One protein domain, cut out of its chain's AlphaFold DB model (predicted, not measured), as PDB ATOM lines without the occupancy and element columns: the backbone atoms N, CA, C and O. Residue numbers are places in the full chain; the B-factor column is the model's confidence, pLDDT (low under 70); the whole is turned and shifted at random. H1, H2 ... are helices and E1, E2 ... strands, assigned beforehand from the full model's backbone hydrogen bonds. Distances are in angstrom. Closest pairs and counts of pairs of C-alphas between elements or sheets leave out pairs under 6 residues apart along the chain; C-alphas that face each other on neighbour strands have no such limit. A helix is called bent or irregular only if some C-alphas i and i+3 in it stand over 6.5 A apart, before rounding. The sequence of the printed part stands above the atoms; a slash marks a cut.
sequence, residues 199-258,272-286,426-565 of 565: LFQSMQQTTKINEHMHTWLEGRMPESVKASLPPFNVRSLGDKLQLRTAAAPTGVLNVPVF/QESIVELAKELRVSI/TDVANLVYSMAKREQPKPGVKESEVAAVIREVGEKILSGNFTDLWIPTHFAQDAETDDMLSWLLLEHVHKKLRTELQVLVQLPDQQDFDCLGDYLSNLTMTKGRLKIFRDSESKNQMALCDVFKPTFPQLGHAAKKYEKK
ATOM      1  N   LEU A 199      17.565 -41.884  18.307       90.56
ATOM      2  CA  LEU A 199      17.583 -40.445  18.043       90.56
ATOM      3  C   LEU A 199      19.001 -39.881  18.140       90.56
ATOM      4  O   LEU A 199      19.669 -40.048  19.164       90.56
ATOM      5  N   PHE A 200      19.426 -39.166  17.100       93.19
ATOM      6  CA  PHE A 200      20.548 -38.232  17.174       93.19
ATOM      7  C   PHE A 200      20.021 -36.795  17.172       93.19
ATOM      8  O   PHE A 200      19.152 -36.465  16.364       93.19
ATOM      9  N   GLN A 201      20.524 -35.955  18.074       90.62
ATOM     10  CA  GLN A 201      20.156 -34.541  18.154       90.62
ATOM     11  C   GLN A 201      21.389 -33.641  18.055       90.62
ATOM     12  O   GLN A 201      22.386 -33.904  18.728       90.62
ATOM     13  N   SER A 202      21.312 -32.580  17.262       90.19
ATOM     14  CA  SER A 202      22.369 -31.563  17.114       90.19
ATOM     15  C   SER A 202      21.857 -30.125  17.246       90.19
ATOM     16  O   SER A 202      22.628 -29.182  17.160       90.19
ATOM     17  N   MET A 203      20.575 -29.945  17.568       86.56
ATOM     18  CA  MET A 203      19.951 -28.627  17.691       86.56
ATOM     19  C   MET A 203      20.056 -27.978  19.081       86.56
ATOM     20  O   MET A 203      20.277 -28.646  20.105       86.56
ATOM     21  N   GLN A 204      19.750 -26.678  19.136       82.25
ATOM     22  CA  GLN A 204      19.567 -25.934  20.381       82.25
ATOM     23  C   GLN A 204      18.449 -26.537  21.254       82.25
ATOM     24  O   GLN A 204      17.290 -26.663  20.853       82.25
ATOM     25  N   GLN A 205      18.776 -26.838  22.513       78.56
ATOM     26  CA  GLN A 205      17.810 -27.360  23.479       78.56
ATOM     27  C   GLN A 205      16.989 -26.211  24.083       78.56
ATOM     28  O   GLN A 205      17.541 -25.318  24.726       78.56
ATOM     29  N   THR A 206      15.671 -26.233  23.884       78.12
ATOM     30  CA  THR A 206      14.704 -25.244  24.399       78.12
ATOM     31  C   THR A 206      13.535 -25.951  25.081       78.12
ATOM     32  O   THR A 206      13.277 -27.133  24.846       78.12
ATOM     33  N   THR A 207      12.794 -25.247  25.939       77.00
ATOM     34  CA  THR A 207      11.659 -25.867  26.652       77.00
ATOM     35  C   THR A 207      10.623 -26.408  25.663       77.00
ATOM     36  O   THR A 207      10.145 -27.533  25.807       77.00
ATOM     37  N   LYS A 208      10.348 -25.639  24.604       82.00
ATOM     38  CA  LYS A 208       9.337 -25.976  23.600       82.00
ATOM     39  C   LYS A 208       9.713 -27.182  22.737       82.00
ATOM     40  O   LYS A 208       8.836 -27.991  22.440       82.00
ATOM     41  N   ILE A 209      10.982 -27.330  22.333       80.12
ATOM     42  CA  ILE A 209      11.381 -28.485  21.508       80.12
ATOM     43  C   ILE A 209      11.249 -29.792  22.289       80.12
ATOM     44  O   ILE A 209      10.820 -30.792  21.725       80.12
ATOM     45  N   ASN A 210      11.505 -29.789  23.597       76.25
ATOM     46  CA  ASN A 210      11.343 -30.988  24.419       76.25
ATOM     47  C   ASN A 210       9.887 -31.437  24.548       76.25
ATOM     48  O   ASN A 210       9.604 -32.630  24.449       76.25
ATOM     49  N   GLU A 211       8.957 -30.495  24.710       79.81
ATOM     50  CA  GLU A 211       7.523 -30.794  24.660       79.81
ATOM     51  C   GLU A 211       7.131 -31.340  23.280       79.81
ATOM     52  O   GLU A 211       6.455 -32.366  23.175       79.81
ATOM     53  N   HIS A 212       7.621 -30.700  22.214       84.56
ATOM     54  CA  HIS A 212       7.322 -31.096  20.844       84.56
ATOM     55  C   HIS A 212       7.902 -32.464  20.471       84.56
ATOM     56  O   HIS A 212       7.265 -33.216  19.734       84.56
ATOM     57  N   MET A 213       9.079 -32.830  20.988       83.06
ATOM     58  CA  MET A 213       9.714 -34.112  20.684       83.06
ATOM     59  C   MET A 213       8.850 -35.297  21.125       83.06
ATOM     60  O   MET A 213       8.761 -36.275  20.387       83.06
ATOM     61  N   HIS A 214       8.128 -35.206  22.248       79.12
ATOM     62  CA  HIS A 214       7.181 -36.257  22.645       79.12
ATOM     63  C   HIS A 214       6.050 -36.448  21.629       79.12
ATOM     64  O   HIS A 214       5.657 -37.582  21.347       79.12
ATOM     65  N   THR A 215       5.545 -35.352  21.059       85.31
ATOM     66  CA  THR A 215       4.531 -35.388  20.000       85.31
ATOM     67  C   THR A 215       5.108 -35.902  18.685       85.31
ATOM     68  O   THR A 215       4.479 -36.726  18.027       85.31
ATOM     69  N   TRP A 216       6.303 -35.446  18.299       87.94
ATOM     70  CA  TRP A 216       6.957 -35.864  17.059       87.94
ATOM     71  C   TRP A 216       7.235 -37.365  17.034       87.94
ATOM     72  O   TRP A 216       6.974 -38.005  16.019       87.94
ATOM     73  N   LEU A 217       7.694 -37.908  18.162       85.62
ATOM     74  CA  LEU A 217       7.977 -39.328  18.353       85.62
ATOM     75  C   LEU A 217       6.713 -40.168  18.613       85.62
ATOM     76  O   LEU A 217       6.819 -41.361  18.891       85.62
ATOM     77  N   GLU A 218       5.520 -39.563  18.556       81.50
ATOM     78  CA  GLU A 218       4.224 -40.235  18.742       81.50
ATOM     79  C   GLU A 218       4.122 -40.997  20.077       81.50
ATOM     80  O   GLU A 218       3.515 -42.062  20.173       81.50
ATOM     81  N   GLY A 219       4.769 -40.483  21.128       70.56
ATOM     82  CA  GLY A 219       4.839 -41.148  22.431       70.56
ATOM     83  C   GLY A 219       5.757 -42.379  22.490       70.56
ATOM     84  O   GLY A 219       5.905 -42.960  23.568       70.56
ATOM     85  N   ARG A 220       6.419 -42.767  21.389       74.88
ATOM     86  CA  ARG A 220       7.462 -43.805  21.394       74.88
ATOM     87  C   ARG A 220       8.727 -43.220  22.019       74.88
ATOM     88  O   ARG A 220       9.394 -42.374  21.431       74.88
ATOM     89  N   MET A 221       9.073 -43.665  23.224       74.12
ATOM     90  CA  MET A 221      10.333 -43.259  23.848       74.12
ATOM     91  C   MET A 221      11.507 -43.855  23.063       74.12
ATOM     92  O   MET A 221      11.507 -45.068  22.836       74.12
ATOM     93  N   PRO A 222      12.510 -43.053  22.662       80.62
ATOM     94  CA  PRO A 222      13.692 -43.586  22.010       80.62
ATOM     95  C   PRO A 222      14.426 -44.536  22.953       80.62
ATOM     96  O   PRO A 222      14.605 -44.235  24.133       80.62
ATOM     97  N   GLU A 223      14.890 -45.662  22.429       79.31
ATOM     98  CA  GLU A 223      15.688 -46.611  23.210       79.31
ATOM     99  C   GLU A 223      17.099 -46.088  23.475       79.31
ATOM    100  O   GLU A 223      17.731 -46.428  24.473       79.31
ATOM    101  N   SER A 224      17.598 -45.252  22.565       84.31
ATOM    102  CA  SER A 224      18.910 -44.631  22.647       84.31
ATOM    103  C   SER A 224      18.834 -43.220  22.080       84.31
ATOM    104  O   SER A 224      18.409 -43.026  20.940       84.31
ATOM    105  N   VAL A 225      19.321 -42.252  22.854       85.12
ATOM    106  CA  VAL A 225      19.471 -40.854  22.433       85.12
ATOM    107  C   VAL A 225      20.941 -40.471  22.540       85.12
ATOM    108  O   VAL A 225      21.552 -40.628  23.601       85.12
ATOM    109  N   LYS A 226      21.508 -39.958  21.448       87.75
ATOM    110  CA  LYS A 226      22.838 -39.342  21.431       87.75
ATOM    111  C   LYS A 226      22.727 -37.906  20.961       87.75
ATOM    112  O   LYS A 226      21.852 -37.580  20.163       87.75
ATOM    113  N   ALA A 227      23.578 -37.049  21.501       84.62
ATOM    114  CA  ALA A 227      23.434 -35.614  21.355       84.62
ATOM    115  C   ALA A 227      24.777 -34.954  21.085       84.62
ATOM    116  O   ALA A 227      25.735 -35.173  21.828       84.62
ATOM    117  N   SER A 228      24.823 -34.107  20.070       85.06
ATOM    118  CA  SER A 228      25.854 -33.098  19.924       85.06
ATOM    119  C   SER A 228      25.438 -31.866  20.728       85.06
ATOM    120  O   SER A 228      24.456 -31.197  20.410       85.06
ATOM    121  N   LEU A 229      26.137 -31.602  21.835       72.25
ATOM    122  CA  LEU A 229      25.861 -30.446  22.697       72.25
ATOM    123  C   LEU A 229      27.152 -29.672  22.973       72.25
ATOM    124  O   LEU A 229      27.665 -29.698  24.099       72.25
ATOM    125  N   PRO A 230      27.703 -28.958  21.974       65.12
ATOM    126  CA  PRO A 230      28.719 -27.955  22.247       65.12
ATOM    127  C   PRO A 230      28.187 -26.916  23.258       65.12
ATOM    128  O   PRO A 230      26.975 -26.707  23.348       65.12
ATOM    129  N   PRO A 231      29.054 -26.210  24.015       55.47
ATOM    130  CA  PRO A 231      28.642 -25.315  25.105       55.47
ATOM    131  C   PRO A 231      27.575 -24.270  24.736       55.47
ATOM    132  O   PRO A 231      26.831 -23.810  25.602       55.47
ATOM    133  N   PHE A 232      27.487 -23.891  23.457       50.31
ATOM    134  CA  PHE A 232      26.472 -22.980  22.929       50.31
ATOM    135  C   PHE A 232      25.052 -23.568  22.968       50.31
ATOM    136  O   PHE A 232      24.123 -22.831  23.296       50.31
ATOM    137  N   ASN A 233      24.899 -24.883  22.787       54.19
ATOM    138  CA  ASN A 233      23.610 -25.589  22.799       54.19
ATOM    139  C   ASN A 233      23.053 -25.791  24.226       54.19
ATOM    140  O   ASN A 233      21.931 -26.263  24.387       54.19
ATOM    141  N   VAL A 234      23.816 -25.413  25.267       55.88
ATOM    142  CA  VAL A 234      23.492 -25.625  26.698       55.88
ATOM    143  C   VAL A 234      23.294 -24.305  27.469       55.88
ATOM    144  O   VAL A 234      22.942 -24.314  28.650       55.88
ATOM    145  N   ARG A 235      23.503 -23.147  26.822       50.56
ATOM    146  CA  ARG A 235      23.754 -21.828  27.452       50.56
ATOM    147  C   ARG A 235      22.694 -21.274  28.423       50.56
ATOM    148  O   ARG A 235      22.946 -20.223  29.005       50.56
ATOM    149  N   SER A 236      21.548 -21.922  28.638       46.41
ATOM    150  CA  SER A 236      20.474 -21.369  29.479       46.41
ATOM    151  C   SER A 236      19.763 -22.331  30.438       46.41
ATOM    152  O   SER A 236      18.826 -21.887  31.096       46.41
ATOM    153  N   LEU A 237      20.133 -23.614  30.541       49.19
ATOM    154  CA  LEU A 237      19.156 -24.609  31.032       49.19
ATOM    155  C   LEU A 237      19.605 -25.603  32.119       49.19
ATOM    156  O   LEU A 237      18.750 -26.275  32.702       49.19
ATOM    157  N   GLY A 238      20.895 -25.670  32.468       48.84
ATOM    158  CA  GLY A 238      21.396 -26.626  33.474       48.84
ATOM    159  C   GLY A 238      21.023 -28.093  33.168       48.84
ATOM    160  O   GLY A 238      20.711 -28.438  32.031       48.84
ATOM    161  N   ASP A 239      21.001 -28.964  34.185       47.09
ATOM    162  CA  ASP A 239      20.703 -30.412  34.055       47.09
ATOM    163  C   ASP A 239      19.242 -30.758  33.687       47.09
ATOM    164  O   ASP A 239      18.886 -31.935  33.571       47.09
ATOM    165  N   LYS A 240      18.363 -29.756  33.561       45.50
ATOM    166  CA  LYS A 240      16.902 -29.945  33.578       45.50
ATOM    167  C   LYS A 240      16.276 -30.284  32.227       45.50
ATOM    168  O   LYS A 240      15.102 -30.636  32.211       45.50
ATOM    169  N   LEU A 241      17.019 -30.183  31.120       49.09
ATOM    170  CA  LEU A 241      16.419 -30.172  29.781       49.09
ATOM    171  C   LEU A 241      16.979 -31.196  28.785       49.09
ATOM    172  O   LEU A 241      16.784 -31.060  27.584       49.09
ATOM    173  N   GLN A 242      17.646 -32.242  29.266       54.97
ATOM    174  CA  GLN A 242      17.996 -33.374  28.410       54.97
ATOM    175  C   GLN A 242      16.788 -34.306  28.315       54.97
ATOM    176  O   GLN A 242      16.254 -34.704  29.351       54.97
ATOM    177  N   LEU A 243      16.376 -34.686  27.100       52.62
ATOM    178  CA  LEU A 243      15.533 -35.864  26.887       52.62
ATOM    179  C   LEU A 243      16.199 -37.072  27.563       52.62
ATOM    180  O   LEU A 243      17.090 -37.715  27.003       52.62
ATOM    181  N   ARG A 244      15.790 -37.360  28.800       51.16
ATOM    182  CA  ARG A 244      16.180 -38.568  29.518       51.16
ATOM    183  C   ARG A 244      15.261 -39.675  29.032       51.16
ATOM    184  O   ARG A 244      14.045 -39.589  29.195       51.16
ATOM    185  N   THR A 245      15.830 -40.700  28.408       50.06
ATOM    186  CA  THR A 245      15.062 -41.912  28.110       50.06
ATOM    187  C   THR A 245      14.683 -42.612  29.418       50.06
ATOM    188  O   THR A 245      15.306 -42.391  30.459       50.06
ATOM    189  N   ALA A 246      13.688 -43.495  29.370       42.66
ATOM    190  CA  ALA A 246      13.277 -44.285  30.530       42.66
ATOM    191  C   ALA A 246      14.333 -45.324  30.985       42.66
ATOM    192  O   ALA A 246      14.156 -45.918  32.047       42.66
ATOM    193  N   ALA A 247      15.406 -45.565  30.210       40.34
ATOM    194  CA  ALA A 247      16.316 -46.700  30.427       40.34
ATOM    195  C   ALA A 247      17.827 -46.430  30.230       40.34
ATOM    196  O   ALA A 247      18.629 -47.255  30.662       40.34
ATOM    197  N   ALA A 248      18.254 -45.312  29.627       45.28
ATOM    198  CA  ALA A 248      19.674 -45.008  29.398       45.28
ATOM    199  C   ALA A 248      19.991 -43.493  29.439       45.28
ATOM    200  O   ALA A 248      19.191 -42.679  28.961       45.28
ATOM    201  N   PRO A 249      21.158 -43.086  29.983       53.50
ATOM    202  CA  PRO A 249      21.602 -41.694  29.947       53.50
ATOM    203  C   PRO A 249      21.867 -41.235  28.507       53.50
ATOM    204  O   PRO A 249      22.345 -42.006  27.674       53.50
ATOM    205  N   THR A 250      21.569 -39.970  28.212       61.19
ATOM    206  CA  THR A 250      21.867 -39.340  26.921       61.19
ATOM    207  C   THR A 250      23.378 -39.364  26.675       61.19
ATOM    208  O   THR A 250      24.148 -38.837  27.478       61.19
ATOM    209  N   GLY A 251      23.815 -39.967  25.567       69.88
ATOM    210  CA  GLY A 251      25.221 -39.950  25.162       69.88
ATOM    211  C   GLY A 251      25.582 -38.583  24.589       69.88
ATOM    212  O   GLY A 251      25.389 -38.358  23.395       69.88
ATOM    213  N   VAL A 252      26.036 -37.662  25.438       75.38
ATOM    214  CA  VAL A 252      26.428 -36.309  25.027       75.38
ATOM    215  C   VAL A 252      27.864 -36.311  24.515       75.38
ATOM    216  O   VAL A 252      28.765 -36.824  25.178       75.38
ATOM    217  N   LEU A 253      28.079 -35.715  23.344       80.69
ATOM    218  CA  LEU A 253      29.389 -35.568  22.724       80.69
ATOM    219  C   LEU A 253      29.699 -34.100  22.426       80.69
ATOM    220  O   LEU A 253      28.828 -33.298  22.089       80.69
ATOM    221  N   ASN A 254      30.982 -33.781  22.559       82.44
ATOM    222  CA  ASN A 254      31.590 -32.514  22.177       82.44
ATOM    223  C   ASN A 254      33.037 -32.796  21.746       82.44
ATOM    224  O   ASN A 254      33.994 -32.544  22.487       82.44
ATOM    225  N   VAL A 255      33.181 -33.450  20.591       83.12
ATOM    226  CA  VAL A 255      34.470 -33.747  19.965       83.12
ATOM    227  C   VAL A 255      35.120 -32.418  19.563       83.12
ATOM    228  O   VAL A 255      34.495 -31.625  18.859       83.12
ATOM    229  N   PRO A 256      36.361 -32.140  19.997       75.81
ATOM    230  CA  PRO A 256      37.044 -30.907  19.637       75.81
ATOM    231  C   PRO A 256      37.424 -30.936  18.153       75.81
ATOM    232  O   PRO A 256      38.390 -31.590  17.764       75.81
ATOM    233  N   VAL A 257      36.675 -30.215  17.320       75.81
ATOM    234  CA  VAL A 257      36.975 -30.067  15.891       75.81
ATOM    235  C   VAL A 257      37.851 -28.839  15.675       75.81
ATOM    236  O   VAL A 257      37.408 -27.784  15.226       75.81
ATOM    237  N   PHE A 258      39.120 -28.975  16.046       71.88
ATOM    238  CA  PHE A 258      40.154 -27.972  15.805       71.88
ATOM    239  C   PHE A 258      41.286 -28.588  14.991       71.88
ATOM    240  O   PHE A 258      41.482 -29.799  15.036       71.88
ATOM    241  N   GLN A 272      33.238 -37.494  -1.860       94.56
ATOM    242  CA  GLN A 272      33.006 -38.742  -2.585       94.56
ATOM    243  C   GLN A 272      31.855 -38.581  -3.579       94.56
ATOM    244  O   GLN A 272      30.806 -38.040  -3.236       94.56
ATOM    245  N   GLU A 273      32.032 -39.098  -4.796       95.06
ATOM    246  CA  GLU A 273      31.099 -38.921  -5.922       95.06
ATOM    247  C   GLU A 273      29.648 -39.247  -5.542       95.06
ATOM    248  O   GLU A 273      28.753 -38.428  -5.733       95.06
ATOM    249  N   SER A 274      29.436 -40.386  -4.882       94.19
ATOM    250  CA  SER A 274      28.104 -40.837  -4.468       94.19
ATOM    251  C   SER A 274      27.421 -39.935  -3.428       94.19
ATOM    252  O   SER A 274      26.191 -39.882  -3.373       94.19
ATOM    253  N   ILE A 275      28.189 -39.212  -2.603       95.81
ATOM    254  CA  ILE A 275      27.656 -38.231  -1.647       95.81
ATOM    255  C   ILE A 275      27.417 -36.889  -2.343       95.81
ATOM    256  O   ILE A 275      26.384 -36.266  -2.114       95.81
ATOM    257  N   VAL A 276      28.309 -36.469  -3.245       95.81
ATOM    258  CA  VAL A 276      28.144 -35.246  -4.048       95.81
ATOM    259  C   VAL A 276      26.902 -35.323  -4.941       95.81
ATOM    260  O   VAL A 276      26.173 -34.340  -5.076       95.81
ATOM    261  N   GLU A 277      26.634 -36.476  -5.552       94.50
ATOM    262  CA  GLU A 277      25.411 -36.710  -6.325       94.50
ATOM    263  C   GLU A 277      24.163 -36.602  -5.449       94.50
ATOM    264  O   GLU A 277      23.240 -35.857  -5.781       94.50
ATOM    265  N   LEU A 278      24.168 -37.258  -4.285       93.62
ATOM    266  CA  LEU A 278      23.063 -37.169  -3.335       93.62
ATOM    267  C   LEU A 278      22.856 -35.737  -2.822       93.62
ATOM    268  O   LEU A 278      21.722 -35.299  -2.654       93.62
ATOM    269  N   ALA A 279      23.931 -34.974  -2.620       93.75
ATOM    270  CA  ALA A 279      23.852 -33.575  -2.218       93.75
ATOM    271  C   ALA A 279      23.122 -32.728  -3.268       93.75
ATOM    272  O   ALA A 279      22.307 -31.878  -2.915       93.75
ATOM    273  N   LYS A 280      23.349 -32.998  -4.562       91.88
ATOM    274  CA  LYS A 280      22.604 -32.359  -5.658       91.88
ATOM    275  C   LYS A 280      21.133 -32.777  -5.658       91.88
ATOM    276  O   LYS A 280      20.274 -31.914  -5.831       91.88
ATOM    277  N   GLU A 281      20.841 -34.062  -5.438       88.88
ATOM    278  CA  GLU A 281      19.467 -34.586  -5.337       88.88
ATOM    279  C   GLU A 281      18.693 -33.918  -4.183       88.88
ATOM    280  O   GLU A 281      17.580 -33.427  -4.379       88.88
ATOM    281  N   LEU A 282      19.312 -33.832  -3.000       86.56
ATOM    282  CA  LEU A 282      18.744 -33.223  -1.791       86.56
ATOM    283  C   LEU A 282      18.851 -31.693  -1.765       86.56
ATOM    284  O   LEU A 282      18.281 -31.053  -0.883       86.56
ATOM    285  N   ARG A 283      19.571 -31.099  -2.726       86.94
ATOM    286  CA  ARG A 283      19.896 -29.665  -2.790       86.94
ATOM    287  C   ARG A 283      20.561 -29.142  -1.511       86.94
ATOM    288  O   ARG A 283      20.284 -28.028  -1.060       86.94
ATOM    289  N   VAL A 284      21.441 -29.957  -0.939       88.12
ATOM    290  CA  VAL A 284      22.294 -29.601   0.196       88.12
ATOM    291  C   VAL A 284      23.620 -29.075  -0.343       88.12
ATOM    292  O   VAL A 284      24.266 -29.717  -1.169       88.12
ATOM    293  N   SER A 285      24.028 -27.892   0.113       87.62
ATOM    294  CA  SER A 285      25.309 -27.307  -0.280       87.62
ATOM    295  C   SER A 285      26.440 -27.923   0.540       87.62
ATOM    296  O   SER A 285      26.445 -27.806   1.764       87.62
ATOM    297  N   ILE A 286      27.410 -28.546  -0.128       90.44
ATOM    298  CA  ILE A 286      28.656 -28.972   0.513       90.44
ATOM    299  C   ILE A 286      29.596 -27.759   0.539       90.44
ATOM    300  O   ILE A 286      29.904 -27.203  -0.522       90.44
ATOM    301  N   THR A 426      31.382 -29.810  14.051       89.69
ATOM    302  CA  THR A 426      31.313 -30.503  15.339       89.69
ATOM    303  C   THR A 426      30.174 -31.500  15.346       89.69
ATOM    304  O   THR A 426      30.371 -32.622  15.811       89.69
ATOM    305  N   ASP A 427      29.028 -31.150  14.763       92.38
ATOM    306  CA  ASP A 427      27.870 -32.042  14.722       92.38
ATOM    307  C   ASP A 427      28.141 -33.286  13.880       92.38
ATOM    308  O   ASP A 427      27.842 -34.401  14.312       92.38
ATOM    309  N   VAL A 428      28.852 -33.132  12.757       94.88
ATOM    310  CA  VAL A 428      29.295 -34.270  11.941       94.88
ATOM    311  C   VAL A 428      30.275 -35.155  12.713       94.88
ATOM    312  O   VAL A 428      30.126 -36.377  12.724       94.88
ATOM    313  N   ALA A 429      31.282 -34.572  13.373       93.75
ATOM    314  CA  ALA A 429      32.241 -35.346  14.162       93.75
ATOM    315  C   ALA A 429      31.548 -36.109  15.305       93.75
ATOM    316  O   ALA A 429      31.811 -37.296  15.512       93.75
ATOM    317  N   ASN A 430      30.623 -35.453  16.009       93.38
ATOM    318  CA  ASN A 430      29.836 -36.046  17.087       93.38
ATOM    319  C   ASN A 430      28.888 -37.138  16.579       93.38
ATOM    320  O   ASN A 430      28.739 -38.167  17.243       93.38
ATOM    321  N   LEU A 431      28.291 -36.966  15.397       95.62
ATOM    322  CA  LEU A 431      27.507 -38.006  14.737       95.62
ATOM    323  C   LEU A 431      28.385 -39.216  14.419       95.62
ATOM    324  O   LEU A 431      28.042 -40.340  14.772       95.62
ATOM    325  N   VAL A 432      29.546 -39.005  13.805       95.88
ATOM    326  CA  VAL A 432      30.456 -40.090  13.426       95.88
ATOM    327  C   VAL A 432      30.953 -40.861  14.656       95.88
ATOM    328  O   VAL A 432      30.933 -42.094  14.666       95.88
ATOM    329  N   TYR A 433      31.301 -40.165  15.741       94.12
ATOM    330  CA  TYR A 433      31.632 -40.790  17.028       94.12
ATOM    331  C   TYR A 433      30.449 -41.556  17.628       94.12
ATOM    332  O   TYR A 433      30.609 -42.677  18.125       94.12
ATOM    333  N   SER A 434      29.249 -40.977  17.539       93.06
ATOM    334  CA  SER A 434      28.005 -41.629  17.945       93.06
ATOM    335  C   SER A 434      27.799 -42.932  17.183       93.06
ATOM    336  O   SER A 434      27.545 -43.962  17.813       93.06
ATOM    337  N   MET A 435      27.972 -42.917  15.861       95.12
ATOM    338  CA  MET A 435      27.846 -44.093  15.003       95.12
ATOM    339  C   MET A 435      28.888 -45.158  15.335       95.12
ATOM    340  O   MET A 435      28.551 -46.335  15.428       95.12
ATOM    341  N   ALA A 436      30.122 -44.753  15.626       94.31
ATOM    342  CA  ALA A 436      31.191 -45.649  16.057       94.31
ATOM    343  C   ALA A 436      31.024 -46.195  17.486       94.31
ATOM    344  O   ALA A 436      31.874 -46.959  17.944       94.31
ATOM    345  N   LYS A 437      29.977 -45.781  18.218       91.81
ATOM    346  CA  LYS A 437      29.776 -46.099  19.644       91.81
ATOM    347  C   LYS A 437      30.994 -45.714  20.503       91.81
ATOM    348  O   LYS A 437      31.290 -46.373  21.495       91.81
ATOM    349  N   ARG A 438      31.700 -44.644  20.121       90.25
ATOM    350  CA  ARG A 438      32.852 -44.116  20.859       90.25
ATOM    351  C   ARG A 438      32.390 -43.117  21.913       90.25
ATOM    352  O   ARG A 438      31.440 -42.366  21.700       90.25
ATOM    353  N   GLU A 439      33.091 -43.107  23.038       85.75
ATOM    354  CA  GLU A 439      32.960 -42.056  24.044       85.75
ATOM    355  C   GLU A 439      33.668 -40.772  23.589       85.75
ATOM    356  O   GLU A 439      34.437 -40.771  22.621       85.75
ATOM    357  N   GLN A 440      33.416 -39.672  24.301       83.38
ATOM    358  CA  GLN A 440      34.092 -38.403  24.050       83.38
ATOM    359  C   GLN A 440      35.623 -38.570  24.161       83.38
ATOM    360  O   GLN A 440      36.101 -39.208  25.106       83.38
ATOM    361  N   PRO A 441      36.412 -37.975  23.245       85.31
ATOM    362  CA  PRO A 441      37.864 -37.953  23.368       85.31
ATOM    363  C   PRO A 441      38.302 -37.365  24.711       85.31
ATOM    364  O   PRO A 441      37.838 -36.297  25.117       85.31
ATOM    365  N   LYS A 442      39.221 -38.052  25.394       83.19
ATOM    366  CA  LYS A 442      39.828 -37.537  26.627       83.19
ATOM    367  C   LYS A 442      40.656 -36.276  26.321       83.19
ATOM    368  O   LYS A 442      41.180 -36.147  25.212       83.19
ATOM    369  N   PRO A 443      40.829 -35.359  27.290       77.19
ATOM    370  CA  PRO A 443      41.756 -34.244  27.129       77.19
ATOM    371  C   PRO A 443      43.158 -34.740  26.738       77.19
ATOM    372  O   PRO A 443      43.665 -35.686  27.338       77.19
ATOM    373  N   GLY A 444      43.771 -34.111  25.732       73.94
ATOM    374  CA  GLY A 444      45.116 -34.453  25.256       73.94
ATOM    375  C   GLY A 444      45.189 -35.520  24.156       73.94
ATOM    376  O   GLY A 444      46.290 -35.831  23.711       73.94
ATOM    377  N   VAL A 445      44.056 -36.063  23.687       82.00
ATOM    378  CA  VAL A 445      44.029 -36.929  22.491       82.00
ATOM    379  C   VAL A 445      44.522 -36.149  21.270       82.00
ATOM    380  O   VAL A 445      44.130 -34.997  21.059       82.00
ATOM    381  N   LYS A 446      45.379 -36.780  20.459       83.62
ATOM    382  CA  LYS A 446      45.913 -36.167  19.240       83.62
ATOM    383  C   LYS A 446      44.832 -36.008  18.180       83.62
ATOM    384  O   LYS A 446      43.972 -36.871  18.010       83.62
ATOM    385  N   GLU A 447      44.940 -34.942  17.392       84.62
ATOM    386  CA  GLU A 447      44.031 -34.691  16.273       84.62
ATOM    387  C   GLU A 447      44.001 -35.872  15.280       84.62
ATOM    388  O   GLU A 447      42.934 -36.284  14.824       84.62
ATOM    389  N   SER A 448      45.163 -36.472  15.002       87.12
ATOM    390  CA  SER A 448      45.317 -37.624  14.107       87.12
ATOM    391  C   SER A 448      44.495 -38.843  14.539       87.12
ATOM    392  O   SER A 448      43.971 -39.563  13.689       87.12
ATOM    393  N   GLU A 449      44.357 -39.071  15.849       89.06
ATOM    394  CA  GLU A 449      43.576 -40.176  16.414       89.06
ATOM    395  C   GLU A 449      42.076 -39.939  16.215       89.06
ATOM    396  O   GLU A 449      41.353 -40.848  15.807       89.06
ATOM    397  N   VAL A 450      41.614 -38.701  16.413       90.38
ATOM    398  CA  VAL A 450      40.222 -38.311  16.138       90.38
ATOM    399  C   VAL A 450      39.910 -38.443  14.647       90.38
ATOM    400  O   VAL A 450      38.903 -39.039  14.259       90.38
ATOM    401  N   ALA A 451      40.808 -37.950  13.794       91.88
ATOM    402  CA  ALA A 451      40.678 -38.059  12.349       91.88
ATOM    403  C   ALA A 451      40.693 -39.524  11.868       91.88
ATOM    404  O   ALA A 451      40.005 -39.855  10.906       91.88
ATOM    405  N   ALA A 452      41.440 -40.418  12.528       93.81
ATOM    406  CA  ALA A 452      41.454 -41.846  12.207       93.81
ATOM    407  C   ALA A 452      40.093 -42.512  12.454       93.81
ATOM    408  O   ALA A 452      39.626 -43.246  11.585       93.81
ATOM    409  N   VAL A 453      39.418 -42.197  13.568       94.62
ATOM    410  CA  VAL A 453      38.048 -42.682  13.832       94.62
ATOM    411  C   VAL A 453      37.087 -42.213  12.738       94.62
ATOM    412  O   VAL A 453      36.276 -42.996  12.249       94.62
ATOM    413  N   ILE A 454      37.201 -40.951  12.312       95.69
ATOM    414  CA  ILE A 454      36.342 -40.402  11.254       95.69
ATOM    415  C   ILE A 454      36.562 -41.130   9.926       95.69
ATOM    416  O   ILE A 454      35.591 -41.478   9.255       95.69
ATOM    417  N   ARG A 455      37.820 -41.404   9.564       96.31
ATOM    418  CA  ARG A 455      38.154 -42.169   8.353       96.31
ATOM    419  C   ARG A 455      37.651 -43.609   8.433       96.31
ATOM    420  O   ARG A 455      37.036 -44.058   7.477       96.31
ATOM    421  N   GLU A 456      37.824 -44.290   9.570       96.38
ATOM    422  CA  GLU A 456      37.339 -45.664   9.782       96.38
ATOM    423  C   GLU A 456      35.824 -45.766   9.531       96.38
ATOM    424  O   GLU A 456      35.352 -46.630   8.789       96.38
ATOM    425  N   VAL A 457      35.041 -44.858  10.123       96.75
ATOM    426  CA  VAL A 457      33.585 -44.828   9.922       96.75
ATOM    427  C   VAL A 457      33.234 -44.409   8.497       96.75
ATOM    428  O   VAL A 457      32.329 -44.988   7.900       96.75
ATOM    429  N   GLY A 458      33.951 -43.436   7.932       96.44
ATOM    430  CA  GLY A 458      33.775 -43.016   6.544       96.44
ATOM    431  C   GLY A 458      33.965 -44.176   5.565       96.44
ATOM    432  O   GLY A 458      33.104 -44.413   4.723       96.44
ATOM    433  N   GLU A 459      35.029 -44.963   5.716       96.12
ATOM    434  CA  GLU A 459      35.299 -46.160   4.910       96.12
ATOM    435  C   GLU A 459      34.182 -47.203   5.038       96.12
ATOM    436  O   GLU A 459      33.724 -47.755   4.032       96.12
ATOM    437  N   LYS A 460      33.685 -47.432   6.259       95.75
ATOM    438  CA  LYS A 460      32.516 -48.287   6.510       95.75
ATOM    439  C   LYS A 460      31.277 -47.788   5.758       95.75
ATOM    440  O   LYS A 460      30.677 -48.549   5.003       95.75
ATOM    441  N   ILE A 461      30.941 -46.503   5.857       95.75
ATOM    442  CA  ILE A 461      29.783 -45.912   5.166       95.75
ATOM    443  C   ILE A 461      29.920 -46.026   3.639       95.75
ATOM    444  O   ILE A 461      28.984 -46.451   2.955       95.75
ATOM    445  N   LEU A 462      31.095 -45.699   3.096       94.31
ATOM    446  CA  LEU A 462      31.348 -45.708   1.654       94.31
ATOM    447  C   LEU A 462      31.299 -47.123   1.073       94.31
ATOM    448  O   LEU A 462      30.614 -47.358   0.072       94.31
ATOM    449  N   SER A 463      31.939 -48.081   1.748       92.75
ATOM    450  CA  SER A 463      31.872 -49.505   1.391       92.75
ATOM    451  C   SER A 463      30.485 -50.116   1.607       92.75
ATOM    452  O   SER A 463      30.210 -51.203   1.104       92.75
ATOM    453  N   GLY A 464      29.591 -49.408   2.305       92.25
ATOM    454  CA  GLY A 464      28.279 -49.909   2.692       92.25
ATOM    455  C   GLY A 464      28.352 -50.971   3.783       92.25
ATOM    456  O   GLY A 464      27.422 -51.761   3.878       92.25
ATOM    457  N   ASN A 465      29.435 -51.013   4.567       93.56
ATOM    458  CA  ASN A 465      29.550 -51.856   5.747       93.56
ATOM    459  C   ASN A 465      28.956 -51.151   6.971       93.56
ATOM    460  O   ASN A 465      29.575 -50.253   7.539       93.56
ATOM    461  N   PHE A 466      27.773 -51.574   7.399       93.12
ATOM    462  CA  PHE A 466      27.052 -50.960   8.521       93.12
ATOM    463  C   PHE A 466      27.092 -51.781   9.805       93.12
ATOM    464  O   PHE A 466      26.529 -51.375  10.821       93.12
ATOM    465  N   THR A 467      27.796 -52.911   9.767       88.50
ATOM    466  CA  THR A 467      27.938 -53.813  10.903       88.50
ATOM    467  C   THR A 467      28.535 -53.072  12.100       88.50
ATOM    468  O   THR A 467      29.509 -52.325  11.965       88.50
ATOM    469  N   ASP A 468      27.947 -53.283  13.278       89.50
ATOM    470  CA  ASP A 468      28.322 -52.668  14.553       89.50
ATOM    471  C   ASP A 468      28.128 -51.148  14.659       89.50
ATOM    472  O   ASP A 468      28.338 -50.598  15.749       89.50
ATOM    473  N   LEU A 469      27.673 -50.459  13.610       93.19
ATOM    474  CA  LEU A 469      27.391 -49.029  13.687       93.19
ATOM    475  C   LEU A 469      26.077 -48.760  14.428       93.19
ATOM    476  O   LEU A 469      25.093 -49.488  14.327       93.19
ATOM    477  N   TRP A 470      26.060 -47.681  15.201       93.12
ATOM    478  CA  TRP A 470      24.839 -47.110  15.755       93.12
ATOM    479  C   TRP A 470      24.241 -46.154  14.723       93.12
ATOM    480  O   TRP A 470      24.832 -45.120  14.437       93.12
ATOM    481  N   ILE A 471      23.101 -46.497  14.130       93.69
ATOM    482  CA  ILE A 471      22.513 -45.714  13.035       93.69
ATOM    483  C   ILE A 471      21.206 -45.095  13.534       93.69
ATOM    484  O   ILE A 471      20.294 -45.841  13.898       93.69
ATOM    485  N   PRO A 472      21.111 -43.757  13.624       93.75
ATOM    486  CA  PRO A 472      19.900 -43.108  14.105       93.75
ATOM    487  C   PRO A 472      18.780 -43.247  13.075       93.75
ATOM    488  O   PRO A 472      18.986 -42.985  11.900       93.75
ATOM    489  N   THR A 473      17.582 -43.618  13.521       91.88
ATOM    490  CA  THR A 473      16.373 -43.628  12.678       91.88
ATOM    491  C   THR A 473      15.670 -42.273  12.673       91.88
ATOM    492  O   THR A 473      14.862 -41.985  11.790       91.88
ATOM    493  N   HIS A 474      15.988 -41.441  13.666       92.81
ATOM    494  CA  HIS A 474      15.455 -40.104  13.860       92.81
ATOM    495  C   HIS A 474      16.614 -39.121  14.014       92.81
ATOM    496  O   HIS A 474      17.534 -39.354  14.802       92.81
ATOM    497  N   PHE A 475      16.557 -38.013  13.282       95.25
ATOM    498  CA  PHE A 475      17.539 -36.942  13.356       95.25
ATOM    499  C   PHE A 475      16.854 -35.608  13.627       95.25
ATOM    500  O   PHE A 475      15.925 -35.224  12.919       95.25
ATOM    501  N   ALA A 476      17.301 -34.916  14.664       92.88
ATOM    502  CA  ALA A 476      16.756 -33.638  15.073       92.88
ATOM    503  C   ALA A 476      17.879 -32.585  15.001       92.88
ATOM    504  O   ALA A 476      18.927 -32.756  15.621       92.88
ATOM    505  N   GLN A 477      17.676 -31.540  14.199       93.38
ATOM    506  CA  GLN A 477      18.716 -30.594  13.778       93.38
ATOM    507  C   GLN A 477      18.181 -29.163  13.646       93.38
ATOM    508  O   GLN A 477      16.965 -28.974  13.648       93.38
ATOM    509  N   ASP A 478      19.052 -28.160  13.539       91.62
ATOM    510  CA  ASP A 478      18.662 -26.743  13.407       91.62
ATOM    511  C   ASP A 478      19.127 -26.054  12.105       91.62
ATOM    512  O   ASP A 478      18.987 -24.844  11.940       91.62
ATOM    513  N   ALA A 479      19.572 -26.846  11.134       91.62
ATOM    514  CA  ALA A 479      19.884 -26.499   9.752       91.62
ATOM    515  C   ALA A 479      21.110 -25.594   9.570       91.62
ATOM    516  O   ALA A 479      21.264 -24.969   8.513       91.62
ATOM    517  N   GLU A 480      22.021 -25.571  10.546       90.12
ATOM    518  CA  GLU A 480      23.373 -25.061  10.327       90.12
ATOM    519  C   GLU A 480      24.161 -25.927   9.322       90.12
ATOM    520  O   GLU A 480      23.686 -26.932   8.781       90.12
ATOM    521  N   THR A 481      25.373 -25.493   8.969       88.62
ATOM    522  CA  THR A 481      26.134 -26.134   7.880       88.62
ATOM    523  C   THR A 481      26.442 -27.596   8.196       88.62
ATOM    524  O   THR A 481      26.240 -28.466   7.349       88.62
ATOM    525  N   ASP A 482      26.920 -27.884   9.402       89.75
ATOM    526  CA  ASP A 482      27.267 -29.228   9.851       89.75
ATOM    527  C   ASP A 482      26.061 -30.109  10.171       89.75
ATOM    528  O   ASP A 482      26.131 -31.321   9.951       89.75
ATOM    529  N   ASP A 483      24.923 -29.535  10.548       93.00
ATOM    530  CA  ASP A 483      23.637 -30.235  10.604       93.00
ATOM    531  C   ASP A 483      23.178 -30.728   9.237       93.00
ATOM    532  O   ASP A 483      22.786 -31.885   9.071       93.00
ATOM    533  N   MET A 484      23.259 -29.861   8.226       92.62
ATOM    534  CA  MET A 484      22.883 -30.210   6.859       92.62
ATOM    535  C   MET A 484      23.826 -31.270   6.271       92.62
ATOM    536  O   MET A 484      23.374 -32.167   5.556       92.62
ATOM    537  N   LEU A 485      25.117 -31.228   6.616       95.06
ATOM    538  CA  LEU A 485      26.077 -32.286   6.282       95.06
ATOM    539  C   LEU A 485      25.779 -33.596   7.023       95.06
ATOM    540  O   LEU A 485      25.818 -34.666   6.414       95.06
ATOM    541  N   SER A 486      25.432 -33.531   8.309       96.31
ATOM    542  CA  SER A 486      25.016 -34.699   9.096       96.31
ATOM    543  C   SER A 486      23.768 -35.350   8.499       96.31
ATOM    544  O   SER A 486      23.722 -36.570   8.336       96.31
ATOM    545  N   TRP A 487      22.795 -34.540   8.070       95.81
ATOM    546  CA  TRP A 487      21.608 -35.022   7.370       95.81
ATOM    547  C   TRP A 487      21.964 -35.713   6.051       95.81
ATOM    548  O   TRP A 487      21.529 -36.839   5.812       95.81
ATOM    549  N   LEU A 488      22.791 -35.077   5.216       95.81
ATOM    550  CA  LEU A 488      23.254 -35.644   3.948       95.81
ATOM    551  C   LEU A 488      23.951 -37.000   4.148       95.81
ATOM    552  O   LEU A 488      23.696 -37.945   3.397       95.81
ATOM    553  N   LEU A 489      24.802 -37.111   5.172       97.50
ATOM    554  CA  LEU A 489      25.478 -38.358   5.516       97.50
ATOM    555  C   LEU A 489      24.480 -39.446   5.932       97.50
ATOM    556  O   LEU A 489      24.579 -40.581   5.466       97.50
ATOM    557  N   LEU A 490      23.500 -39.109   6.772       96.69
ATOM    558  CA  LEU A 490      22.476 -40.056   7.207       96.69
ATOM    559  C   LEU A 490      21.572 -40.498   6.052       96.69
ATOM    560  O   LEU A 490      21.332 -41.692   5.907       96.69
ATOM    561  N   GLU A 491      21.127 -39.595   5.178       95.19
ATOM    562  CA  GLU A 491      20.357 -39.981   3.984       95.19
ATOM    563  C   GLU A 491      21.169 -40.914   3.075       95.19
ATOM    564  O   GLU A 491      20.620 -41.875   2.536       95.19
ATOM    565  N   HIS A 492      22.486 -40.710   2.952       95.75
ATOM    566  CA  HIS A 492      23.354 -41.628   2.212       95.75
ATOM    567  C   HIS A 492      23.363 -43.038   2.823       95.75
ATOM    568  O   HIS A 492      23.222 -44.036   2.108       95.75
ATOM    569  N   VAL A 493      23.485 -43.125   4.151       95.88
ATOM    570  CA  VAL A 493      23.428 -44.384   4.909       95.88
ATOM    571  C   VAL A 493      22.069 -45.069   4.730       95.88
ATOM    572  O   VAL A 493      22.009 -46.239   4.348       95.88
ATOM    573  N   HIS A 494      20.971 -44.339   4.924       93.56
ATOM    574  CA  HIS A 494      19.611 -44.867   4.809       93.56
ATOM    575  C   HIS A 494      19.260 -45.309   3.380       93.56
ATOM    576  O   HIS A 494      18.642 -46.364   3.210       93.56
ATOM    577  N   LYS A 495      19.743 -44.595   2.350       92.62
ATOM    578  CA  LYS A 495      19.623 -44.992   0.933       92.62
ATOM    579  C   LYS A 495      20.280 -46.353   0.681       92.62
ATOM    580  O   LYS A 495      19.674 -47.203   0.031       92.62
ATOM    581  N   LYS A 496      21.475 -46.605   1.237       92.56
ATOM    582  CA  LYS A 496      22.159 -47.913   1.137       92.56
ATOM    583  C   LYS A 496      21.453 -49.015   1.935       92.56
ATOM    584  O   LYS A 496      21.370 -50.144   1.462       92.56
ATOM    585  N   LEU A 497      20.911 -48.690   3.109       91.06
ATOM    586  CA  LEU A 497      20.175 -49.630   3.962       91.06
ATOM    587  C   LEU A 497      18.738 -49.914   3.500       91.06
ATOM    588  O   LEU A 497      18.089 -50.787   4.073       91.06
ATOM    589  N   ARG A 498      18.222 -49.174   2.507       90.44
ATOM    590  CA  ARG A 498      16.806 -49.194   2.086       90.44
ATOM    591  C   ARG A 498      15.836 -48.921   3.246       90.44
ATOM    592  O   ARG A 498      14.751 -49.499   3.331       90.44
ATOM    593  N   THR A 499      16.248 -48.031   4.142       89.81
ATOM    594  CA  THR A 499      15.453 -47.546   5.277       89.81
ATOM    595  C   THR A 499      15.149 -46.063   5.101       89.81
ATOM    596  O   THR A 499      15.643 -45.423   4.175       89.81
ATOM    597  N   GLU A 500      14.316 -45.516   5.979       89.25
ATOM    598  CA  GLU A 500      13.910 -44.114   5.940       89.25
ATOM    599  C   GLU A 500      14.376 -43.400   7.206       89.25
ATOM    600  O   GLU A 500      14.203 -43.913   8.311       89.25
ATOM    601  N   LEU A 501      14.942 -42.205   7.030       92.94
ATOM    602  CA  LEU A 501      15.282 -41.297   8.121       92.94
ATOM    603  C   LEU A 501      14.096 -40.368   8.399       92.94
ATOM    604  O   LEU A 501      13.578 -39.747   7.466       92.94
ATOM    605  N   GLN A 502      13.692 -40.253   9.664       93.19
ATOM    606  CA  GLN A 502      12.756 -39.226  10.125       93.19
ATOM    607  C   GLN A 502      13.538 -37.994  10.574       93.19
ATOM    608  O   GLN A 502      14.489 -38.119  11.343       93.19
ATOM    609  N   VAL A 503      13.141 -36.806  10.118       94.50
ATOM    610  CA  VAL A 503      13.902 -35.573  10.360       94.50
ATOM    611  C   VAL A 503      13.027 -34.508  11.001       94.50
ATOM    612  O   VAL A 503      11.938 -34.212  10.512       94.50
ATOM    613  N   LEU A 504      13.518 -33.906  12.078       94.31
ATOM    614  CA  LEU A 504      12.940 -32.719  12.698       94.31
ATOM    615  C   LEU A 504      13.908 -31.552  12.529       94.31
ATOM    616  O   LEU A 504      15.050 -31.632  12.972       94.31
ATOM    617  N   VAL A 505      13.447 -30.471  11.908       94.50
ATOM    618  CA  VAL A 505      14.245 -29.257  11.711       94.50
ATOM    619  C   VAL A 505      13.697 -28.148  12.601       94.50
ATOM    620  O   VAL A 505      12.557 -27.718  12.422       94.50
ATOM    621  N   GLN A 506      14.502 -27.679  13.548       93.44
ATOM    622  CA  GLN A 506      14.222 -26.510  14.374       93.44
ATOM    623  C   GLN A 506      14.608 -25.250  13.600       93.44
ATOM    624  O   GLN A 506      15.774 -25.022  13.299       93.44
ATOM    625  N   LEU A 507      13.628 -24.402  13.297       93.94
ATOM    626  CA  LEU A 507      13.853 -23.098  12.683       93.94
ATOM    627  C   LEU A 507      13.369 -21.982  13.608       93.94
ATOM    628  O   LEU A 507      12.396 -22.174  14.342       93.94
ATOM    629  N   PRO A 508      13.960 -20.781  13.526       91.94
ATOM    630  CA  PRO A 508      13.429 -19.619  14.213       91.94
ATOM    631  C   PRO A 508      11.977 -19.315  13.798       91.94
ATOM    632  O   PRO A 508      11.588 -19.522  12.643       91.94
ATOM    633  N   ASP A 509      11.185 -18.810  14.746       91.12
ATOM    634  CA  ASP A 509       9.754 -18.479  14.576       91.12
ATOM    635  C   ASP A 509       9.502 -17.170  13.792       91.12
ATOM    636  O   ASP A 509       8.370 -16.750  13.570       91.12
ATOM    637  N   GLN A 510      10.556 -16.467  13.364       90.38
ATOM    638  CA  GLN A 510      10.405 -15.250  12.568       90.38
ATOM    639  C   GLN A 510      10.013 -15.565  11.116       90.38
ATOM    640  O   GLN A 510      10.635 -16.403  10.464       90.38
ATOM    641  N   GLN A 511       9.083 -14.770  10.571       89.12
ATOM    642  CA  GLN A 511       8.597 -14.870   9.182       89.12
ATOM    643  C   GLN A 511       9.707 -14.811   8.122       89.12
ATOM    644  O   GLN A 511       9.564 -15.365   7.034       89.12
ATOM    645  N   ASP A 512      10.845 -14.183   8.446       88.69
ATOM    646  CA  ASP A 512      12.030 -14.141   7.579       88.69
ATOM    647  C   ASP A 512      12.454 -15.564   7.126       88.69
ATOM    648  O   ASP A 512      12.992 -15.727   6.030       88.69
ATOM    649  N   PHE A 513      12.161 -16.599   7.928       91.19
ATOM    650  CA  PHE A 513      12.516 -18.001   7.686       91.19
ATOM    651  C   PHE A 513      11.350 -18.871   7.166       91.19
ATOM    652  O   PHE A 513      11.491 -20.095   7.107       91.19
ATOM    653  N   ASP A 514      10.204 -18.295   6.773       90.50
ATOM    654  CA  ASP A 514       9.058 -19.014   6.161       90.50
ATOM    655  C   ASP A 514       9.415 -19.680   4.843       90.50
ATOM    656  O   ASP A 514       9.252 -20.890   4.697       90.50
ATOM    657  N   CYS A 515      10.076 -18.936   3.960       89.00
ATOM    658  CA  CYS A 515      10.562 -19.480   2.697       89.00
ATOM    659  C   CYS A 515      11.497 -20.694   2.865       89.00
ATOM    660  O   CYS A 515      11.467 -21.604   2.039       89.00
ATOM    661  N   LEU A 516      12.301 -20.730   3.936       89.94
ATOM    662  CA  LEU A 516      13.191 -21.853   4.232       89.94
ATOM    663  C   LEU A 516      12.406 -23.081   4.717       89.94
ATOM    664  O   LEU A 516      12.665 -24.190   4.256       89.94
ATOM    665  N   GLY A 517      11.428 -22.887   5.607       89.62
ATOM    666  CA  GLY A 517      10.561 -23.967   6.088       89.62
ATOM    667  C   GLY A 517       9.757 -24.612   4.956       89.62
ATOM    668  O   GLY A 517       9.746 -25.839   4.827       89.62
ATOM    669  N   ASP A 518       9.168 -23.791   4.084       89.00
ATOM    670  CA  ASP A 518       8.445 -24.258   2.899       89.00
ATOM    671  C   ASP A 518       9.369 -24.995   1.931       89.00
ATOM    672  O   ASP A 518       9.015 -26.048   1.400       89.00
ATOM    673  N   TYR A 519      10.573 -24.466   1.707       88.38
ATOM    674  CA  TYR A 519      11.564 -25.099   0.847       88.38
ATOM    675  C   TYR A 519      11.934 -26.501   1.331       88.38
ATOM    676  O   TYR A 519      11.855 -27.448   0.551       88.38
ATOM    677  N   LEU A 520      12.289 -26.641   2.612       88.12
ATOM    678  CA  LEU A 520      12.693 -27.919   3.202       88.12
ATOM    679  C   LEU A 520      11.539 -28.932   3.236       88.12
ATOM    680  O   LEU A 520      11.749 -30.112   2.956       88.12
ATOM    681  N   SER A 521      10.315 -28.470   3.516       86.38
ATOM    682  CA  SER A 521       9.111 -29.317   3.558       86.38
ATOM    683  C   SER A 521       8.696 -29.840   2.182       86.38
ATOM    684  O   SER A 521       8.113 -30.919   2.071       86.38
ATOM    685  N   ASN A 522       8.990 -29.081   1.123       84.38
ATOM    686  CA  ASN A 522       8.629 -29.423  -0.251       84.38
ATOM    687  C   ASN A 522       9.711 -30.219  -0.994       84.38
ATOM    688  O   ASN A 522       9.538 -30.520  -2.179       84.38
ATOM    689  N   LEU A 523      10.815 -30.584  -0.336       82.00
ATOM    690  CA  LEU A 523      11.806 -31.472  -0.932       82.00
ATOM    691  C   LEU A 523      11.160 -32.841  -1.200       82.00
ATOM    692  O   LEU A 523      10.745 -33.556  -0.293       82.00
ATOM    693  N   THR A 524      11.076 -33.230  -2.476       70.25
ATOM    694  CA  THR A 524      10.361 -34.446  -2.906       70.25
ATOM    695  C   THR A 524      10.849 -35.701  -2.184       70.25
ATOM    696  O   THR A 524      10.043 -36.560  -1.839       70.25
ATOM    697  N   MET A 525      12.154 -35.791  -1.917       72.00
ATOM    698  CA  MET A 525      12.755 -36.936  -1.228       72.00
ATOM    699  C   MET A 525      12.346 -37.042   0.245       72.00
ATOM    700  O   MET A 525      12.436 -38.124   0.817       72.00
ATOM    701  N   THR A 526      11.896 -35.953   0.866       75.31
ATOM    702  CA  THR A 526      11.672 -35.844   2.317       75.31
ATOM    703  C   THR A 526      10.188 -35.753   2.669       75.31
ATOM    704  O   THR A 526       9.822 -35.718   3.846       75.31
ATOM    705  N   LYS A 527       9.319 -35.738   1.649       77.62
ATOM    706  CA  LYS A 527       7.877 -35.550   1.781       77.62
ATOM    707  C   LYS A 527       7.278 -36.577   2.748       77.62
ATOM    708  O   LYS A 527       7.312 -37.775   2.492       77.62
ATOM    709  N   GLY A 528       6.725 -36.088   3.858       80.94
ATOM    710  CA  GLY A 528       6.128 -36.906   4.922       80.94
ATOM    711  C   GLY A 528       7.102 -37.414   5.995       80.94
ATOM    712  O   GLY A 528       6.635 -37.857   7.038       80.94
ATOM    713  N   ARG A 529       8.422 -37.308   5.779       88.25
ATOM    714  CA  ARG A 529       9.476 -37.724   6.728       88.25
ATOM    715  C   ARG A 529      10.123 -36.556   7.473       88.25
ATOM    716  O   ARG A 529      10.678 -36.739   8.553       88.25
ATOM    717  N   LEU A 530      10.079 -35.363   6.883       92.62
ATOM    718  CA  LEU A 530      10.624 -34.138   7.458       92.62
ATOM    719  C   LEU A 530       9.511 -33.302   8.091       92.62
ATOM    720  O   LEU A 530       8.502 -33.011   7.447       92.62
ATOM    721  N   LYS A 531       9.711 -32.893   9.344       92.81
ATOM    722  CA  LYS A 531       8.844 -31.950  10.056       92.81
ATOM    723  C   LYS A 531       9.628 -30.691  10.408       92.81
ATOM    724  O   LYS A 531      10.769 -30.766  10.856       92.81
ATOM    725  N   ILE A 532       8.999 -29.537  10.214       93.38
ATOM    726  CA  ILE A 532       9.528 -28.245  10.652       93.38
ATOM    727  C   ILE A 532       8.937 -27.915  12.017       93.38
ATOM    728  O   ILE A 532       7.721 -27.965  12.201       93.38
ATOM    729  N   PHE A 533       9.798 -27.529  12.949       93.06
ATOM    730  CA  PHE A 533       9.421 -26.973  14.235       93.06
ATOM    731  C   PHE A 533       9.860 -25.512  14.314       93.06
ATOM    732  O   PHE A 533      11.033 -25.194  14.134       93.06
ATOM    733  N   ARG A 534       8.905 -24.618  14.581       93.12
ATOM    734  CA  ARG A 534       9.159 -23.188  14.774       93.12
ATOM    735  C   ARG A 534       9.431 -22.887  16.235       93.12
ATOM    736  O   ARG A 534       8.583 -23.144  17.089       93.12
ATOM    737  N   ASP A 535      10.594 -22.311  16.506       89.69
ATOM    738  CA  ASP A 535      11.046 -22.028  17.858       89.69
ATOM    739  C   ASP A 535      11.363 -20.546  18.066       89.69
ATOM    740  O   ASP A 535      12.273 -19.973  17.462       89.69
ATOM    741  N   SER A 536      10.621 -19.918  18.974       88.19
ATOM    742  CA  SER A 536      10.845 -18.529  19.378       88.19
ATOM    743  C   SER A 536      12.102 -18.351  20.238       88.19
ATOM    744  O   SER A 536      12.582 -17.230  20.387       88.19
ATOM    745  N   GLU A 537      12.604 -19.430  20.846       85.19
ATOM    746  CA  GLU A 537      13.808 -19.445  21.684       85.19
ATOM    747  C   GLU A 537      15.080 -19.792  20.890       85.19
ATOM    748  O   GLU A 537      16.182 -19.678  21.437       85.19
ATOM    749  N   SER A 538      14.948 -20.173  19.611       85.06
ATOM    750  CA  SER A 538      16.093 -20.444  18.738       85.06
ATOM    751  C   SER A 538      16.891 -19.168  18.444       85.06
ATOM    752  O   SER A 538      16.328 -18.094  18.197       85.06
ATOM    753  N   LYS A 539      18.223 -19.282  18.485       83.75
ATOM    754  CA  LYS A 539      19.179 -18.174  18.319       83.75
ATOM    755  C   LYS A 539      20.142 -18.346  17.139       83.75
ATOM    756  O   LYS A 539      21.149 -17.644  17.074       83.75
ATOM    757  N   ASN A 540      19.843 -19.239  16.196       85.62
ATOM    758  CA  ASN A 540      20.720 -19.537  15.059       85.62
ATOM    759  C   ASN A 540      20.415 -18.717  13.785       85.62
ATOM    760  O   ASN A 540      20.856 -19.063  12.688       85.62
ATOM    761  N   GLN A 541      19.705 -17.585  13.903       89.12
ATOM    762  CA  GLN A 541      19.284 -16.763  12.756       89.12
ATOM    763  C   GLN A 541      20.454 -16.381  11.837       89.12
ATOM    764  O   GLN A 541      20.329 -16.445  10.616       89.12
ATOM    765  N   MET A 542      21.589 -15.977  12.421       85.12
ATOM    766  CA  MET A 542      22.767 -15.556  11.657       85.12
ATOM    767  C   MET A 542      23.380 -16.714  10.868       85.12
ATOM    768  O   MET A 542      23.681 -16.551   9.685       85.12
ATOM    769  N   ALA A 543      23.517 -17.879  11.506       84.81
ATOM    770  CA  ALA A 543      24.046 -19.077  10.871       84.81
ATOM    771  C   ALA A 543      23.167 -19.479   9.678       84.81
ATOM    772  O   ALA A 543      23.667 -19.618   8.564       84.81
ATOM    773  N   LEU A 544      21.844 -19.517   9.859       88.69
ATOM    774  CA  LEU A 544      20.897 -19.811   8.780       88.69
ATOM    775  C   LEU A 544      20.972 -18.811   7.625       88.69
ATOM    776  O   LEU A 544      20.938 -19.205   6.456       88.69
ATOM    777  N   CYS A 545      21.094 -17.514   7.923       86.94
ATOM    778  CA  CYS A 545      21.300 -16.510   6.886       86.94
ATOM    779  C   CYS A 545      22.592 -16.774   6.103       86.94
ATOM    780  O   CYS A 545      22.581 -16.672   4.879       86.94
ATOM    781  N   ASP A 546      23.688 -17.131   6.769       81.19
ATOM    782  CA  ASP A 546      24.955 -17.444   6.110       81.19
ATOM    783  C   ASP A 546      24.863 -18.683   5.206       81.19
ATOM    784  O   ASP A 546      25.369 -18.645   4.080       81.19
ATOM    785  N   VAL A 547      24.188 -19.743   5.663       83.44
ATOM    786  CA  VAL A 547      24.016 -20.994   4.903       83.44
ATOM    787  C   VAL A 547      23.137 -20.784   3.675       83.44
ATOM    788  O   VAL A 547      23.492 -21.191   2.568       83.44
ATOM    789  N   PHE A 548      21.986 -20.136   3.851       87.00
ATOM    790  CA  PHE A 548      20.928 -20.140   2.846       87.00
ATOM    791  C   PHE A 548      20.827 -18.859   2.015       87.00
ATOM    792  O   PHE A 548      20.059 -18.828   1.056       87.00
ATOM    793  N   LYS A 549      21.619 -17.815   2.295       84.50
ATOM    794  CA  LYS A 549      21.657 -16.583   1.481       84.50
ATOM    795  C   LYS A 549      21.888 -16.811  -0.022       84.50
ATOM    796  O   LYS A 549      21.257 -16.090  -0.794       84.50
ATOM    797  N   PRO A 550      22.742 -17.754  -0.477       82.31
ATOM    798  CA  PRO A 550      22.894 -18.030  -1.909       82.31
ATOM    799  C   PRO A 550      21.598 -18.524  -2.569       82.31
ATOM    800  O   PRO A 550      21.345 -18.207  -3.727       82.31
ATOM    801  N   THR A 551      20.772 -19.261  -1.822       82.31
ATOM    802  CA  THR A 551      19.495 -19.820  -2.292       82.31
ATOM    803  C   THR A 551      18.340 -18.830  -2.115       82.31
ATOM    804  O   THR A 551      17.461 -18.742  -2.969       82.31
ATOM    805  N   PHE A 552      18.360 -18.048  -1.034       84.56
ATOM    806  CA  PHE A 552      17.327 -17.085  -0.656       84.56
ATOM    807  C   PHE A 552      17.942 -15.700  -0.405       84.56
ATOM    808  O   PHE A 552      18.228 -15.341   0.743       84.56
ATOM    809  N   PRO A 553      18.127 -14.875  -1.453       82.25
ATOM    810  CA  PRO A 553      18.734 -13.548  -1.329       82.25
ATOM    811  C   PRO A 553      18.040 -12.622  -0.315       82.25
ATOM    812  O   PRO A 553      18.687 -11.750   0.272       82.25
ATOM    813  N   GLN A 554      16.742 -12.820  -0.057       79.94
ATOM    814  CA  GLN A 554      15.977 -12.102   0.967       79.94
ATOM    815  C   GLN A 554      16.541 -12.294   2.385       79.94
ATOM    816  O   GLN A 554      16.557 -11.337   3.163       79.94
ATOM    817  N   LEU A 555      17.125 -13.460   2.691       82.50
ATOM    818  CA  LEU A 555      17.810 -13.702   3.966       82.50
ATOM    819  C   LEU A 555      19.054 -12.815   4.122       82.50
ATOM    820  O   LEU A 555      19.468 -12.520   5.238       82.50
ATOM    821  N   GLY A 556      19.616 -12.296   3.026       74.94
ATOM    822  CA  GLY A 556      20.705 -11.319   3.071       74.94
ATOM    823  C   GLY A 556      20.310  -9.971   3.689       74.94
ATOM    824  O   GLY A 556      21.161  -9.298   4.271       74.94
ATOM    825  N   HIS A 557      19.037  -9.571   3.599       73.81
ATOM    826  CA  HIS A 557      18.529  -8.369   4.274       73.81
ATOM    827  C   HIS A 557      18.296  -8.637   5.764       73.81
ATOM    828  O   HIS A 557      18.634  -7.800   6.603       73.81
ATOM    829  N   ALA A 558      17.791  -9.829   6.085       73.56
ATOM    830  CA  ALA A 558      17.613 -10.298   7.452       73.56
ATOM    831  C   ALA A 558      18.960 -10.420   8.193       73.56
ATOM    832  O   ALA A 558      19.066  -9.984   9.336       73.56
ATOM    833  N   ALA A 559      20.024 -10.872   7.519       73.81
ATOM    834  CA  ALA A 559      21.376 -10.934   8.081       73.81
ATOM    835  C   ALA A 559      21.822  -9.585   8.674       73.81
ATOM    836  O   ALA A 559      22.227  -9.522   9.828       73.81
ATOM    837  N   LYS A 560      21.631  -8.472   7.949       72.19
ATOM    838  CA  LYS A 560      21.988  -7.119   8.434       72.19
ATOM    839  C   LYS A 560      21.196  -6.682   9.672       72.19
ATOM    840  O   LYS A 560      21.667  -5.856  10.450       72.19
ATOM    841  N   LYS A 561      19.966  -7.182   9.827       75.31
ATOM    842  CA  LYS A 561      19.093  -6.927  10.985       75.31
ATOM    843  C   LYS A 561      19.567  -7.713  12.208       75.31
ATOM    844  O   LYS A 561      19.506  -7.179  13.312       75.31
ATOM    845  N   TYR A 562      20.042  -8.938  12.006       75.75
ATOM    846  CA  TYR A 562      20.540  -9.803  13.075       75.75
ATOM    847  C   TYR A 562      22.011  -9.548  13.428       75.75
ATOM    848  O   TYR A 562      22.399  -9.840  14.541       75.75
ATOM    849  N   GLU A 563      22.811  -8.942  12.545       65.31
ATOM    850  CA  GLU A 563      24.224  -8.595  12.812       65.31
ATOM    851  C   GLU A 563      24.365  -7.438  13.814       65.31
ATOM    852  O   GLU A 563      25.388  -7.287  14.472       65.31
ATOM    853  N   LYS A 564      23.322  -6.607  13.932       49.97
ATOM    854  CA  LYS A 564      23.258  -5.461  14.853       49.97
ATOM    855  C   LYS A 564      22.728  -5.804  16.250       49.97
ATOM    856  O   LYS A 564      22.755  -4.929  17.113       49.97
ATOM    857  N   LYS A 565      22.166  -6.999  16.437       44.66
ATOM    858  CA  LYS A 565      21.603  -7.489  17.703       44.66
ATOM    859  C   LYS A 565      22.541  -8.519  18.304       44.66
ATOM    860  O   LYS A 565      22.577  -8.573  19.551       44.66
TER     861      LYS A 565
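AT A GLANCE: This is residues 199 to 258, 272 to 286 and 426 to 565 of the 565 residues of the protein "Hypothetical protein" of Prymnesium polylepis (UniProt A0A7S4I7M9). A twisted sheet of six parallel strands has helices on both faces: H4, H6 and H7 cover one face, and H1 covers E5 and E6 on the other. H5 packs on H4 and H3 packs on H6, while a helical hairpin of H8 and H9 sits past the ends of E4 and E5. The printed part has 215 residues with nine named helices and six named strands, in the order E1 H1 E2 H2 E3 H3 H4 H5 E4 H6 E5 H7 E6 H8 H9. The sheet's order is E3 E2 E1 E4 E5 E6, and the class is mixed, helices and strands. The whole is compact, with a radius of gyration of the C-alphas of 17.0 A and spans of 44 by 42 by 38 A.

HOW THE PARTS SIT: E1, residues 199 to 201, and E2, residues 224 to 228, are parallel neighbours, with N 226 and O 199 2.9 A apart. E3, residues 251 to 253, is an edge strand beside E2, with N 253 and O 227 at 2.8 A. E4, residues 474 to 477, lies beside E1, with N 200 and O 474 at 3.0 A. E5, residues 502 to 508, is the neighbour of E4, with N 475 and O 502 at 2.8 A. E6, residues 530 to 535, is the other edge strand, with N 507 and O 533 of E5 and E6 at 2.8 A. H1, residues 207 to 216, is on the sheet at a height of 9.1 A, over E5 and E6; on the local plane it runs along the strands, only just, at 28 degrees to E5. On the opposite face, H4, residues 426 to 435, is over E2 at 7.5 A, H6, residues 481 to 497, is over E4 at 10.4 A, and H7, residues 511 to 521, is over E5 and E6 at 9.0 A: three layers, helices on both faces of a sheet. Four strand-helix-strand units, two parallel neighbour strands with a helix between, have right-handed crossovers: E1 H1 E2, E2 H2 E3 with H2 at residues 231 to 234, E4 H6 E5, and E5 H7 E6. H4 and H6 touch at a shallow tilt of 28 degrees, the same way, H6 with residues 482 to 486 alone; the C-alphas of Val 428 and Ser 486, the closest, are 5.2 A apart. H5, residues 447 to 463, touches H4 with residues 453 to 457 alone, closest at the C-alphas of Val 432 and Ile 454, 6.3 A. H3, residues 273 to 282, touches H6 at 72 degrees, only just about perpendicular, with the C-alphas of Ala 279 and Leu 488 closest at 6.5 A. H8, residues 541 to 548, and H9, residues 555 to 562, form a hairpin, closest at the C-alphas of Cys 545 and Leu 555, 5.3 A. H2 touches no helix and is not on the sheet. Every O i to N i+4 pair is within hydrogen-bond range in H3, H4, H5, H6 and H8; H1 has 4 of 6, H7 5 of 7 and H9 2 of 4, and H2 is too short for such a pair.

IN THESE COORDINATES: E1 begins at C-alpha 199, (17.583, -40.445, 18.043). H5 and H6, 17 residues each, measure 24.3 A and 24.6 A, and E5 measures 20.0 A. H7 is irregular: C-alphas 512 and 515 are 7.4 A apart. H9 ends at C-alpha 562, (20.540, -9.803, 13.075).

THE WHOLE: The two C-alphas farthest apart, those of Thr 467 and Lys 564, are 48.7 A apart. Residues 259 to 271 are not printed, with 22.5 A between C-alphas 258 and 272, nor are residues 287 to 425, with 15.1 A between C-alphas 286 and 426. The links H2 to E3 and H4 to H5 are long. Residues 230 to 251 and 563 to 565 of the model have pLDDT under 70; the mean of the printed part is 83.6.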